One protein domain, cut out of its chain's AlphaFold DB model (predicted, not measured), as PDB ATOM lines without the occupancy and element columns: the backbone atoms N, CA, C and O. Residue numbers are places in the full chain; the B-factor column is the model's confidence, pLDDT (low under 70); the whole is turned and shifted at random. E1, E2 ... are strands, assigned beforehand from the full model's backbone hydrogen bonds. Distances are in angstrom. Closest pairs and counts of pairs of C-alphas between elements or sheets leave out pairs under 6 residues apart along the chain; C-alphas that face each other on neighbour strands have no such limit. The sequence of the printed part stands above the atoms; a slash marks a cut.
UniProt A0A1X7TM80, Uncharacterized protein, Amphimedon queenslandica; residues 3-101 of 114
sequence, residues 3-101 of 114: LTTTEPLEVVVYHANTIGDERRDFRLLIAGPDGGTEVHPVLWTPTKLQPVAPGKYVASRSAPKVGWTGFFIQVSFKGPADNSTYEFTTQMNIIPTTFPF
ATOM      1  N   LEU A   3     -43.028  -4.737   4.504       97.94
ATOM      2  CA  LEU A   3     -43.659  -3.536   3.956       97.94
ATOM      3  C   LEU A   3     -45.001  -3.311   4.657       97.94
ATOM      4  O   LEU A   3     -45.755  -4.263   4.844       97.94
ATOM      5  N   THR A   4     -45.297  -2.069   5.031       97.50
ATOM      6  CA  THR A   4     -46.562  -1.669   5.659       97.50
ATOM      7  C   THR A   4     -46.938  -0.246   5.255       97.50
ATOM      8  O   THR A   4     -46.068   0.604   5.080       97.50
ATOM      9  N   THR A   5     -48.236   0.023   5.121       97.19
ATOM     10  CA  THR A   5     -48.786   1.378   4.940       97.19
ATOM     11  C   THR A   5     -49.192   2.032   6.259       97.19
ATOM     12  O   THR A   5     -49.435   3.233   6.295       97.19
ATOM     13  N   THR A   6     -49.277   1.250   7.336       96.31
ATOM     14  CA  THR A   6     -49.621   1.713   8.684       96.31
ATOM     15  C   THR A   6     -48.350   1.809   9.518       96.31
ATOM     16  O   THR A   6     -47.514   0.903   9.457       96.31
ATOM     17  N   GLU A   7     -48.205   2.879  10.302       95.88
ATOM     18  CA  GLU A   7     -47.089   3.022  11.238       95.88
ATOM     19  C   GLU A   7     -47.202   1.974  12.364       95.88
ATOM     20  O   GLU A   7     -48.234   1.907  13.040       95.88
ATOM     21  N   PRO A   8     -46.190   1.108  12.545       97.75
ATOM     22  CA  PRO A   8     -46.200   0.097  13.593       97.75
ATOM     23  C   PRO A   8     -45.843   0.693  14.959       97.75
ATOM     24  O   PRO A   8     -45.088   1.657  15.051       97.75
ATOM     25  N   LEU A   9     -46.326   0.061  16.030       97.25
ATOM     26  CA  LEU A   9     -45.891   0.355  17.399       97.25
ATOM     27  C   LEU A   9     -44.440  -0.085  17.614       97.25
ATOM     28  O   LEU A   9     -43.659   0.603  18.266       97.25
ATOM     29  N   GLU A  10     -44.085  -1.248  17.067       98.06
ATOM     30  CA  GLU A  10     -42.740  -1.797  17.152       98.06
ATOM     31  C   GLU A  10     -42.447  -2.729  15.971       98.06
ATOM     32  O   GLU A  10     -43.333  -3.427  15.472       98.06
ATOM     33  N   VAL A  11     -41.185  -2.754  15.535       98.62
ATOM     34  CA  VAL A  11     -40.666  -3.747  14.591       98.62
ATOM     35  C   VAL A  11     -39.392  -4.350  15.167       98.62
ATOM     36  O   VAL A  11     -38.433  -3.634  15.465       98.62
ATOM     37  N   VAL A  12     -39.358  -5.673  15.295       98.62
ATOM     38  CA  VAL A  12     -38.246  -6.424  15.885       98.62
ATOM     39  C   VAL A  12     -37.819  -7.527  14.930       98.62
ATOM     40  O   VAL A  12     -38.652  -8.241  14.386       98.62
ATOM     41  N   VAL A  13     -36.514  -7.705  14.731       98.62
ATOM     42  CA  VAL A  13     -35.984  -8.957  14.181       98.62
ATOM     43  C   VAL A  13     -35.642  -9.896  15.326       98.62
ATOM     44  O   VAL A  13     -34.814  -9.574  16.177       98.62
ATOM     45  N   TYR A  14     -36.255 -11.071  15.323       98.50
ATOM     46  CA  TYR A  14     -35.831 -12.190  16.150       98.50
ATOM     47  C   TYR A  14     -34.835 -13.024  15.356       98.50
ATOM     48  O   TYR A  14     -35.040 -13.279  14.168       98.50
ATOM     49  N   HIS A  15     -33.748 -13.442  15.999       98.25
ATOM     50  CA  HIS A  15     -32.791 -14.363  15.394       98.25
ATOM     51  C   HIS A  15     -32.229 -15.353  16.410       98.25
ATOM     52  O   HIS A  15     -32.131 -15.040  17.593       98.25
ATOM     53  N   ALA A  16     -31.832 -16.525  15.930       98.12
ATOM     54  CA  ALA A  16     -31.178 -17.558  16.716       98.12
ATOM     55  C   ALA A  16     -30.166 -18.318  15.853       98.12
ATOM     56  O   ALA A  16     -30.337 -18.425  14.635       98.12
ATOM     57  N   ASN A  17     -29.138 -18.867  16.495       97.69
ATOM     58  CA  ASN A  17     -28.220 -19.818  15.873       97.69
ATOM     59  C   ASN A  17     -28.517 -21.221  16.398       97.69
ATOM     60  O   ASN A  17     -28.845 -21.381  17.574       97.69
ATOM     61  N   THR A  18     -28.379 -22.233  15.546       97.19
ATOM     62  CA  THR A  18     -28.365 -23.625  16.007       97.19
ATOM     63  C   THR A  18     -27.133 -23.887  16.878       97.19
ATOM     64  O   THR A  18     -26.132 -23.176  16.796       97.19
ATOM     65  N   ILE A  19     -27.202 -24.921  17.722       94.06
ATOM     66  CA  ILE A  19     -26.095 -25.313  18.616       94.06
ATOM     67  C   ILE A  19     -24.919 -25.907  17.818       94.06
ATOM     68  O   ILE A  19     -23.762 -25.699  18.167       94.06
ATOM     69  N   GLY A  20     -25.224 -26.610  16.725       92.56
ATOM     70  CA  GLY A  20     -24.257 -27.210  15.806       92.56
ATOM     71  C   GLY A  20     -24.825 -27.329  14.392       92.56
ATOM     72  O   GLY A  20     -25.819 -26.676  14.056       92.56
ATOM     73  N   ASP A  21     -24.203 -28.168  13.569       93.88
ATOM     74  CA  ASP A  21     -24.540 -28.402  12.160       93.88
ATOM     75  C   ASP A  21     -25.209 -29.759  11.892       93.88
ATOM     76  O   ASP A  21     -25.481 -30.100  10.747       93.88
ATOM     77  N   GLU A  22     -25.563 -30.514  12.931       90.69
ATOM     78  CA  GLU A  22     -26.256 -31.797  12.766       90.69
ATOM     79  C   GLU A  22     -27.755 -31.629  12.470       90.69
ATOM     80  O   GLU A  22     -28.371 -32.461  11.801       90.69
ATOM     81  N   ARG A  23     -28.377 -30.561  12.990       88.94
ATOM     82  CA  ARG A  23     -29.830 -30.346  12.921       88.94
ATOM     83  C   ARG A  23     -30.183 -28.886  12.675       88.94
ATOM     84  O   ARG A  23     -29.729 -27.992  13.387       88.94
ATOM     85  N   ARG A  24     -31.103 -28.659  11.734       92.25
ATOM     86  CA  ARG A  24     -31.769 -27.366  11.489       92.25
ATOM     87  C   ARG A  24     -32.949 -27.155  12.441       92.25
ATOM     88  O   ARG A  24     -34.063 -26.900  11.995       92.25
ATOM     89  N   ASP A  25     -32.710 -27.314  13.739       93.25
ATOM     90  CA  ASP A  25     -33.738 -27.221  14.777       93.25
ATOM     91  C   ASP A  25     -33.508 -25.999  15.671       93.25
ATOM     92  O   ASP A  25     -32.436 -25.848  16.263       93.25
ATOM     93  N   PHE A  26     -34.522 -25.134  15.753       95.88
ATOM     94  CA  PHE A  26     -34.493 -23.857  16.473       95.88
ATOM     95  C   PHE A  26     -35.428 -23.828  17.691       95.88
ATOM     96  O   PHE A  26     -35.707 -22.752  18.229       95.88
ATOM     97  N   ARG A  27     -35.979 -24.982  18.080       94.81
ATOM     98  CA  ARG A  27     -36.890 -25.106  19.222       94.81
ATOM     99  C   ARG A  27     -36.114 -25.049  20.537       94.81
ATOM    100  O   ARG A  27     -35.011 -25.561  20.610       94.81
ATOM    101  N   LEU A  28     -36.716 -24.490  21.588       94.69
ATOM    102  CA  LEU A  28     -36.145 -24.533  22.943       94.69
ATOM    103  C   LEU A  28     -36.250 -25.932  23.579       94.69
ATOM    104  O   LEU A  28     -35.468 -26.296  24.453       94.69
ATOM    105  N   LEU A  29     -37.266 -26.692  23.174       93.19
ATOM    106  CA  LEU A  29     -37.607 -27.996  23.724       93.19
ATOM    107  C   LEU A  29     -37.780 -28.990  22.578       93.19
ATOM    108  O   LEU A  29     -38.417 -28.671  21.569       93.19
ATOM    109  N   ILE A  30     -37.223 -30.182  22.748       91.19
ATOM    110  CA  ILE A  30     -37.297 -31.286  21.788       91.19
ATOM    111  C   ILE A  30     -37.727 -32.567  22.500       91.19
ATOM    112  O   ILE A  30     -37.682 -32.646  23.725       91.19
ATOM    113  N   ALA A  31     -38.127 -33.575  21.734       88.94
ATOM    114  CA  ALA A  31     -38.330 -34.912  22.272       88.94
ATOM    115  C   ALA A  31     -36.989 -35.655  22.388       88.94
ATOM    116  O   ALA A  31     -36.222 -35.706  21.421       88.94
ATOM    117  N   GLY A  32     -36.741 -36.242  23.555       86.88
ATOM    118  CA  GLY A  32     -35.636 -37.147  23.830       86.88
ATOM    119  C   GLY A  32     -35.877 -38.565  23.296       86.88
ATOM    120  O   GLY A  32     -36.965 -38.878  22.799       86.88
ATOM    121  N   PRO A  33     -34.878 -39.462  23.395       84.81
ATOM    122  CA  PRO A  33     -34.977 -40.841  22.907       84.81
ATOM    123  C   PRO A  33     -36.105 -41.664  23.548       84.81
ATOM    124  O   PRO A  33     -36.627 -42.587  22.926       84.81
ATOM    125  N   ASP A  34     -36.486 -41.333  24.780       89.06
ATOM    126  CA  ASP A  34     -37.576 -41.957  25.534       89.06
ATOM    127  C   ASP A  34     -38.947 -41.295  25.283       89.06
ATOM    128  O   ASP A  34     -39.963 -41.745  25.813       89.06
ATOM    129  N   GLY A  35     -38.994 -40.252  24.446       85.12
ATOM    130  CA  GLY A  35     -40.183 -39.440  24.189       85.12
ATOM    131  C   GLY A  35     -40.453 -38.367  25.248       85.12
ATOM    132  O   GLY A  35     -41.470 -37.680  25.150       85.12
ATOM    133  N   GLY A  36     -39.578 -38.209  26.245       89.88
ATOM    134  CA  GLY A  36     -39.632 -37.113  27.206       89.88
ATOM    135  C   GLY A  36     -39.206 -35.776  26.595       89.88
ATOM    136  O   GLY A  36     -38.623 -35.723  25.517       89.88
ATOM    137  N   THR A  37     -39.493 -34.670  27.283       92.50
ATOM    138  CA  THR A  37     -39.042 -33.335  26.860       92.50
ATOM    139  C   THR A  37     -37.598 -33.102  27.302       92.50
ATOM    140  O   THR A  37     -37.308 -33.099  28.497       92.50
ATOM    141  N   GLU A  38     -36.715 -32.812  26.354       93.56
ATOM    142  CA  GLU A  38     -35.338 -32.380  26.592       93.56
ATOM    143  C   GLU A  38     -35.154 -30.899  26.243       93.56
ATOM    144  O   GLU A  38     -35.804 -30.353  25.345       93.56
ATOM    145  N   VAL A  39     -34.244 -30.234  26.959       93.44
ATOM    146  CA  VAL A  39     -33.888 -28.840  26.687       93.44
ATOM    147  C   VAL A  39     -32.897 -28.784  25.526       93.44
ATOM    148  O   VAL A  39     -31.785 -29.295  25.624       93.44
ATOM    149  N   HIS A  40     -33.279 -28.090  24.457       92.62
ATOM    150  CA  HIS A  40     -32.431 -27.735  23.320       92.62
ATOM    151  C   HIS A  40     -32.257 -26.213  23.333       92.62
ATOM    152  O   HIS A  40     -33.125 -25.508  22.835       92.62
ATOM    153  N   PRO A  41     -31.209 -25.655  23.963       92.94
ATOM    154  CA  PRO A  41     -31.149 -24.239  24.350       92.94
ATOM    155  C   PRO A  41     -30.916 -23.248  23.186       92.94
ATOM    156  O   PRO A  41     -30.063 -22.365  23.266       92.94
ATOM    157  N   VAL A  42     -31.681 -23.349  22.098       96.56
ATOM    158  CA  VAL A  42     -31.697 -22.364  21.013       96.56
ATOM    159  C   VAL A  42     -32.566 -21.178  21.422       96.56
ATOM    160  O   VAL A  42     -33.796 -21.239  21.424       96.56
ATOM    161  N   LEU A  43     -31.906 -20.081  21.789       96.00
ATOM    162  CA  LEU A  43     -32.553 -18.864  22.271       96.00
ATOM    163  C   LEU A  43     -32.689 -17.820  21.163       96.00
ATOM    164  O   LEU A  43     -31.731 -17.491  20.460       96.00
ATOM    165  N   TRP A  44     -33.888 -17.257  21.053       97.56
ATOM    166  CA  TRP A  44     -34.206 -16.209  20.092       97.56
ATOM    167  C   TRP A  44     -33.944 -14.830  20.685       97.56
ATOM    168  O   TRP A  44     -34.560 -14.425  21.666       97.56
ATOM    169  N   THR A  45     -33.031 -14.095  20.059       97.88
ATOM    170  CA  THR A  45     -32.624 -12.760  20.493       97.88
ATOM    171  C   THR A  45     -33.350 -11.687  19.675       97.88
ATOM    172  O   THR A  45     -33.193 -11.656  18.445       97.88
ATOM    173  N   PRO A  46     -34.122 -10.793  20.322       98.25
ATOM    174  CA  PRO A  46     -34.764  -9.671  19.655       98.25
ATOM    175  C   PRO A  46     -33.768  -8.542  19.366       98.25
ATOM    176  O   PRO A  46     -32.845  -8.265  20.130       98.25
ATOM    177  N   THR A  47     -33.971  -7.829  18.267       98.19
ATOM    178  CA  THR A  47     -33.296  -6.560  17.975       98.19
ATOM    179  C   THR A  47     -34.284  -5.622  17.298       98.19
ATOM    180  O   THR A  47     -34.858  -5.981  16.270       98.19
ATOM    181  N   LYS A  48     -34.492  -4.422  17.850       98.25
ATOM    182  CA  LYS A  48     -35.381  -3.426  17.234       98.25
ATOM    183  C   LYS A  48     -34.852  -3.026  15.858       98.25
ATOM    184  O   LYS A  48     -33.660  -2.757  15.705       98.25
ATOM    185  N   LEU A  49     -35.734  -2.981  14.866       98.19
ATOM    186  CA  LEU A  49     -35.420  -2.493  13.529       98.19
ATOM    187  C   LEU A  49     -35.862  -1.044  13.377       98.19
ATOM    188  O   LEU A  49     -36.956  -0.665  13.783       98.19
ATOM    189  N   GLN A  50     -35.020  -0.262  12.712       97.38
ATOM    190  CA  GLN A  50     -35.384   1.063  12.229       97.38
ATOM    191  C   GLN A  50     -35.869   0.965  10.777       97.38
ATOM    192  O   GLN A  50     -35.394   0.095  10.033       97.38
ATOM    193  N   PRO A  51     -36.817   1.817  10.351       97.50
ATOM    194  CA  PRO A  51     -37.245   1.852   8.962       97.50
ATOM    195  C   PRO A  51     -36.080   2.293   8.073       97.50
ATOM    196  O   PRO A  51     -35.374   3.251   8.379       97.50
ATOM    197  N   VAL A  52     -35.887   1.611   6.944       97.88
ATOM    198  CA  VAL A  52     -34.905   2.022   5.918       97.88
ATOM    199  C   VAL A  52     -35.504   3.015   4.919       97.88
ATOM    200  O   VAL A  52     -34.785   3.671   4.175       97.88
ATOM    201  N   ALA A  53     -36.833   3.088   4.878       97.50
ATOM    202  CA  ALA A  53     -37.654   4.060   4.167       97.50
ATOM    203  C   ALA A  53     -39.056   4.053   4.815       97.50
ATOM    204  O   ALA A  53     -39.356   3.106   5.554       97.50
ATOM    205  N   PRO A  54     -39.930   5.043   4.548       96.94
ATOM    206  CA  PRO A  54     -41.295   5.041   5.074       96.94
ATOM    207  C   PRO A  54     -42.001   3.700   4.823       96.94
ATOM    208  O   PRO A  54     -42.075   3.233   3.686       96.94
ATOM    209  N   GLY A  55     -42.451   3.047   5.899       97.06
ATOM    210  CA  GLY A  55     -43.149   1.760   5.837       97.06
ATOM    211  C   GLY A  55     -42.298   0.543   5.441       97.06
ATOM    212  O   GLY A  55     -42.850  -0.540   5.251       97.06
ATOM    213  N   LYS A  56     -40.969   0.672   5.306       98.31
ATOM    214  CA  LYS A  56     -40.077  -0.407   4.851       98.31
ATOM    215  C   LYS A  56     -39.030  -0.764   5.897       98.31
ATOM    216  O   LYS A  56     -38.215   0.070   6.285       98.31
ATOM    217  N   TYR A  57     -38.971  -2.048   6.245       98.44
ATOM    218  CA  TYR A  57     -38.009  -2.598   7.202       98.44
ATOM    219  C   TYR A  57     -37.263  -3.784   6.594       98.44
ATOM    220  O   TYR A  57     -37.839  -4.640   5.909       98.44
ATOM    221  N   VAL A  58     -35.955  -3.842   6.834       98.00
ATOM    222  CA  VAL A  58     -35.079  -4.880   6.289       98.00
ATOM    223  C   VAL A  58     -34.272  -5.500   7.421       98.00
ATOM    224  O   VAL A  58     -33.603  -4.799   8.171       98.00
ATOM    225  N   ALA A  59     -34.330  -6.826   7.511       97.19
ATOM    226  CA  ALA A  59     -33.447  -7.631   8.338       97.19
ATOM    227  C   ALA A  59     -32.553  -8.472   7.427       97.19
ATOM    228  O   ALA A  59     -33.047  -9.116   6.500       97.19
ATOM    229  N   SER A  60     -31.255  -8.477   7.711       95.38
ATOM    230  CA  SER A  60     -30.273  -9.357   7.086       95.38
ATOM    231  C   SER A  60     -29.356  -9.949   8.154       95.38
ATOM    232  O   SER A  60     -29.144  -9.367   9.226       95.38
ATOM    233  N   ARG A  61     -28.840 -11.144   7.873       95.50
ATOM    234  CA  ARG A  61     -27.881 -11.866   8.711       95.50
ATOM    235  C   ARG A  61     -26.841 -12.533   7.817       95.50
ATOM    236  O   ARG A  61     -27.102 -12.777   6.642       95.50
ATOM    237  N   SER A  62     -25.670 -12.793   8.385       95.25
ATOM    238  CA  SER A  62     -24.634 -13.610   7.750       95.25
ATOM    239  C   SER A  62     -24.743 -15.040   8.258       95.25
ATOM    240  O   SER A  62     -25.177 -15.248   9.391       95.25
ATOM    241  N   ALA A  63     -24.354 -16.008   7.430       96.00
ATOM    242  CA  ALA A  63     -24.266 -17.393   7.871       96.00
ATOM    243  C   ALA A  63     -23.277 -17.510   9.048       96.00
ATOM    244  O   ALA A  63     -22.245 -16.824   9.047       96.00
ATOM    245  N   PRO A  64     -23.567 -18.353  10.050       96.31
ATOM    246  CA  PRO A  64     -22.622 -18.618  11.120       96.31
ATOM    247  C   PRO A  64     -21.468 -19.482  10.590       96.31
ATOM    248  O   PRO A  64     -21.565 -20.096   9.529       96.31
ATOM    249  N   LYS A  65     -20.364 -19.552  11.344       95.88
ATOM    250  CA  LYS A  65     -19.233 -20.433  10.992       95.88
ATOM    251  C   LYS A  65     -19.618 -21.918  11.007       95.88
ATOM    252  O   LYS A  65     -19.025 -22.694  10.271       95.88
ATOM    253  N   VAL A  66     -20.571 -22.291  11.862       95.56
ATOM    254  CA  VAL A  66     -21.089 -23.652  12.051       95.56
ATOM    255  C   VAL A  66     -22.605 -23.561  12.214       95.56
ATOM    256  O   VAL A  66     -23.089 -22.660  12.902       95.56
ATOM    257  N   GLY A  67     -23.340 -24.485  11.594       96.31
ATOM    258  CA  GLY A  67     -24.794 -24.577  11.707       96.31
ATOM    259  C   GLY A  67     -25.549 -23.535  10.884       96.31
ATOM    260  O   GLY A  67     -25.150 -23.187   9.772       96.31
ATOM    261  N   TRP A  68     -26.664 -23.048  11.432       98.00
ATOM    262  CA  TRP A  68     -27.575 -22.135  10.744       98.00
ATOM    263  C   TRP A  68     -28.012 -20.974  11.624       98.00
ATOM    264  O   TRP A  68     -28.245 -21.135  12.821       98.00
ATOM    265  N   THR A  69     -28.218 -19.820  10.997       98.06
ATOM    266  CA  THR A  69     -28.940 -18.692  11.583       98.06
ATOM    267  C   THR A  69     -30.360 -18.678  11.042       98.06
ATOM    268  O   THR A  69     -30.578 -18.588   9.832       98.06
ATOM    269  N   GLY A  70     -31.326 -18.737  11.950       97.81
ATOM    270  CA  GLY A  70     -32.738 -18.518  11.688       97.81
ATOM    271  C   GLY A  70     -33.127 -17.103  12.099       97.81
ATOM    272  O   GLY A  70     -32.687 -16.632  13.146       97.81
ATOM    273  N   PHE A  71     -33.919 -16.400  11.294       98.19
ATOM    274  CA  PHE A  71     -34.418 -15.073  11.649       98.19
ATOM    275  C   PHE A  71     -35.758 -14.744  10.989       98.19
ATOM    276  O   PHE A  71     -36.055 -15.194   9.882       98.19
ATOM    277  N   PHE A  72     -36.565 -13.928  11.659       98.44
ATOM    278  CA  PHE A  72     -37.817 -13.382  11.133       98.44
ATOM    279  C   PHE A  72     -38.075 -11.995  11.725       98.44
ATOM    280  O   PHE A  72     -37.501 -11.626  12.750       98.44
ATOM    281  N   ILE A  73     -38.919 -11.209  11.061       98.69
ATOM    282  CA  ILE A  73     -39.371  -9.915  11.570       98.69
ATOM    283  C   ILE A  73     -40.731 -10.119  12.231       98.69
ATOM    284  O   ILE A  73     -41.626 -10.676  11.598       98.69
ATOM    285  N   GLN A  74     -40.881  -9.648  13.464       98.69
ATOM    286  CA  GLN A  74     -42.158  -9.441  14.138       98.69
ATOM    287  C   GLN A  74     -42.509  -7.955  14.081       98.69
ATOM    288  O   GLN A  74     -41.650  -7.093  14.285       98.69
ATOM    289  N   VAL A  75     -43.767  -7.656  13.783       98.56
ATOM    290  CA  VAL A  75     -44.311  -6.301  13.780       98.56
ATOM    291  C   VAL A  75     -45.566  -6.246  14.633       98.56
ATOM    292  O   VAL A  75     -46.431  -7.117  14.525       98.56
ATOM    293  N   SER A  76     -45.653  -5.201  15.446       98.31
ATOM    294  CA  SER A  76     -46.747  -4.977  16.381       98.31
ATOM    295  C   SER A  76     -47.521  -3.715  15.995       98.31
ATOM    296  O   SER A  76     -46.929  -2.659  15.770       98.31
ATOM    297  N   PHE A  77     -48.848  -3.808  15.927       97.88
ATOM    298  CA  PHE A  77     -49.764  -2.696  15.644       97.88
ATOM    299  C   PHE A  77     -50.797  -2.548  16.757       97.88
ATOM    300  O   PHE A  77     -51.104  -3.510  17.460       97.88
ATOM    301  N   LYS A  78     -51.394  -1.359  16.888       97.69
ATOM    302  CA  LYS A  78     -52.498  -1.147  17.830       97.69
ATOM    303  C   LYS A  78     -53.691  -2.043  17.468       97.69
ATOM    304  O   LYS A  78     -54.141  -2.044  16.322       97.69
ATOM    305  N   GLY A  79     -54.185  -2.798  18.446       96.62
ATOM    306  CA  GLY A  79     -55.386  -3.618  18.326       96.62
ATOM    307  C   GLY A  79     -56.686  -2.823  18.544       96.62
ATOM    308  O   GLY A  79     -56.648  -1.627  18.843       96.62
ATOM    309  N   PRO A  80     -57.854  -3.466  18.373       94.94
ATOM    310  CA  PRO A  80     -59.156  -2.799  18.374       94.94
ATOM    311  C   PRO A  80     -59.668  -2.464  19.782       94.94
ATOM    312  O   PRO A  80     -60.467  -1.547  19.932       94.94
ATOM    313  N   ALA A  81     -59.226  -3.204  20.801       95.50
ATOM    314  CA  ALA A  81     -59.553  -2.955  22.200       95.50
ATOM    315  C   ALA A  81     -58.444  -2.157  22.894       95.50
ATOM    316  O   ALA A  81     -57.278  -2.199  22.479       95.50
ATOM    317  N   ASP A  82     -58.791  -1.485  23.989       91.94
ATOM    318  CA  ASP A  82     -57.805  -0.829  24.843       91.94
ATOM    319  C   ASP A  82     -56.760  -1.842  25.329       91.94
ATOM    320  O   ASP A  82     -57.085  -2.965  25.713       91.94
ATOM    321  N   ASN A  83     -55.484  -1.451  25.260       91.00
ATOM    322  CA  ASN A  83     -54.324  -2.293  25.577       91.00
ATOM    323  C   ASN A  83     -54.217  -3.614  24.786       91.00
ATOM    324  O   ASN A  83     -53.535  -4.537  25.227       91.00
ATOM    325  N   SER A  84     -54.834  -3.712  23.603       96.69
ATOM    326  CA  SER A  84     -54.622  -4.842  22.688       96.69
ATOM    327  C   SER A  84     -53.608  -4.512  21.588       96.69
ATOM    328  O   SER A  84     -53.501  -3.367  21.142       96.69
ATOM    329  N   THR A  85     -52.861  -5.524  21.141       97.56
ATOM    330  CA  THR A  85     -51.841  -5.416  20.086       97.56
ATOM    331  C   THR A  85     -52.045  -6.531  19.067       97.56
ATOM    332  O   THR A  85     -52.231  -7.686  19.447       97.56
ATOM    333  N   TYR A  86     -52.011  -6.194  17.779       97.94
ATOM    334  CA  TYR A  86     -51.880  -7.184  16.716       97.94
ATOM    335  C   TYR A  86     -50.409  -7.469  16.465       97.94
ATOM    336  O   TYR A  86     -49.646  -6.535  16.228       97.94
ATOM    337  N   GLU A  87     -50.031  -8.743  16.453       97.69
ATOM    338  CA  GLU A  87     -48.681  -9.179  16.114       97.69
ATOM    339  C   GLU A  87     -48.697  -9.999  14.829       97.69
ATOM    340  O   GLU A  87     -49.484 -10.932  14.672       97.69
ATOM    341  N   PHE A  88     -47.804  -9.649  13.909       97.75
ATOM    342  CA  PHE A  88     -47.597 -10.382  12.669       97.75
ATOM    343  C   PHE A  88     -46.124 -10.722  12.520       97.75
ATOM    344  O   PHE A  88     -45.251  -9.953  12.928       97.75
ATOM    345  N   THR A  89     -45.843 -11.849  11.878       98.19
ATOM    346  CA  THR A  89     -44.478 -12.275  11.580       98.19
ATOM    347  C   THR A  89     -44.285 -12.468  10.085       98.19
ATOM    348  O   THR A  89     -45.187 -12.880   9.353       98.19
ATOM    349  N   THR A  90     -43.084 -12.162   9.600       98.00
ATOM    350  CA  THR A  90     -42.658 -12.640   8.284       98.00
ATOM    351  C   THR A  90     -42.370 -14.134   8.347       98.00
ATOM    352  O   THR A  90     -42.111 -14.686   9.416       98.00
ATOM    353  N   GLN A  91     -42.280 -14.776   7.183       96.50
ATOM    354  CA  GLN A  91     -41.699 -16.112   7.099       96.50
ATOM    355  C   GLN A  91     -40.292 -16.146   7.713       96.50
ATOM    356  O   GLN A  91     -39.530 -15.169   7.649       96.50
ATOM    357  N   MET A  92     -39.953 -17.295   8.292       95.19
ATOM    358  CA  MET A  92     -38.623 -17.560   8.814       95.19
ATOM    359  C   MET A  92     -37.629 -17.715   7.663       95.19
ATOM    360  O   MET A  92     -37.848 -18.479   6.727       95.19
ATOM    361  N   ASN A  93     -36.522 -16.988   7.747       96.94
ATOM    362  CA  ASN A  93     -35.390 -17.111   6.842       96.94
ATOM    363  C   ASN A  93     -34.295 -17.907   7.547       96.94
ATOM    364  O   ASN A  93     -34.011 -17.656   8.718       96.94
ATOM    365  N   ILE A  94     -33.691 -18.865   6.844       97.31
ATOM    366  CA  ILE A  94     -32.636 -19.722   7.390       97.31
ATOM    367  C   ILE A  94     -31.439 -19.685   6.451       97.31
ATOM    368  O   ILE A  94     -31.580 -19.937   5.254       97.31
ATOM    369  N   ILE A  95     -30.268 -19.385   7.005       96.88
ATOM    370  CA  ILE A  95     -29.004 -19.306   6.274       96.88
ATOM    371  C   ILE A  95     -27.924 -20.134   6.990       96.88
ATOM    372  O   ILE A  95     -27.865 -20.088   8.218       96.88
ATOM    373  N   PRO A  96     -27.058 -20.865   6.267       96.31
ATOM    374  CA  PRO A  96     -27.062 -21.059   4.812       96.31
ATOM    375  C   PRO A  96     -28.225 -21.948   4.323       96.31
ATOM    376  O   PRO A  96     -28.871 -22.645   5.101       96.31
ATOM    377  N   THR A  97     -28.505 -21.950   3.017       93.50
ATOM    378  CA  THR A  97     -29.555 -22.786   2.398       93.50
ATOM    379  C   THR A  97     -29.058 -24.208   2.109       93.50
ATOM    380  O   THR A  97     -29.221 -24.722   1.006       93.50
ATOM    381  N   THR A  98     -28.409 -24.830   3.091       92.19
ATOM    382  CA  THR A  98     -27.920 -26.216   3.037       92.19
ATOM    383  C   THR A  98     -28.740 -27.102   3.971       92.19
ATOM    384  O   THR A  98     -29.363 -26.612   4.917       92.19
ATOM    385  N   PHE A  99     -28.758 -28.407   3.715       89.25
ATOM    386  CA  PHE A  99     -29.355 -29.402   4.605       89.25
ATOM    387  C   PHE A  99     -28.256 -30.302   5.191       89.25
ATOM    388  O   PHE A  99     -27.275 -30.558   4.493       89.25
ATOM    389  N   PRO A 100     -28.394 -30.769   6.448       86.00
ATOM    390  CA  PRO A 100     -27.411 -31.671   7.058       86.00
ATOM    391  C   PRO A 100     -27.411 -33.077   6.448       86.00
ATOM    392  O   PRO A 100     -26.509 -33.869   6.703       86.00
ATOM    393  N   PHE A 101     -28.437 -33.404   5.669       84.62
ATOM    394  CA  PHE A 101     -28.658 -34.718   5.084       84.62
ATOM    395  C   PHE A 101     -29.166 -34.573   3.644       84.62
ATOM    396  O   PHE A 101     -29.769 -33.547   3.311       84.62
TER     397      PHE A 101
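This is residues 3 to 101 of the 114 residues of an uncharacterized protein of Amphimedon queenslandica (UniProt A0A1X7TM80). With little regular structure, the domain is a twisted sheet built on the long strands E1 and E5, with E4 beside E1 and E6 and E7 beside E5; the small hairpin E2 and E3 sits off one end. The printed part has 99 residues, 36 in seven named strands, E1 to E7, with no named helix: all strand, neighbours antiparallel. It is loose, with radius of gyration of the C-alphas 16.4 A and spans of 46 by 30 by 18 A.

E1, residues 10 to 17, begins at C-alpha 10 (-42.740, -1.797, 17.152) and is 23.2 A long. E2 is residues 29 to 31, E3 37 to 39, E4 45 to 48. E5, residues 69 to 78, is 30.0 A long. E6 is 85 to 89; E7, 93 to 95, ends at C-alpha 95 (-29.004, -19.306, 6.274).

E4 is on one side of E1 (N 13 to O 47, 2.8 A), E5 on the other (N 12 to O 74, 2.9 A). E1 lies on one side of E5, and on the other side of E5 lie E6, which forms a hairpin with E5, with N 75 and O 88 within hydrogen-bond range at 2.9 A, and E7, with N 69 and O 95 within hydrogen-bond range at 2.8 A. In hairpin E2 and E3, N 30 and O 38 are 3.0 A apart.

The farthest C-alphas, Asp 34 and Pro 54, are 51.4 A apart. Links E1 to E2 and E4 to E5 are long. The printed part has no cut; no printed residue is under 70.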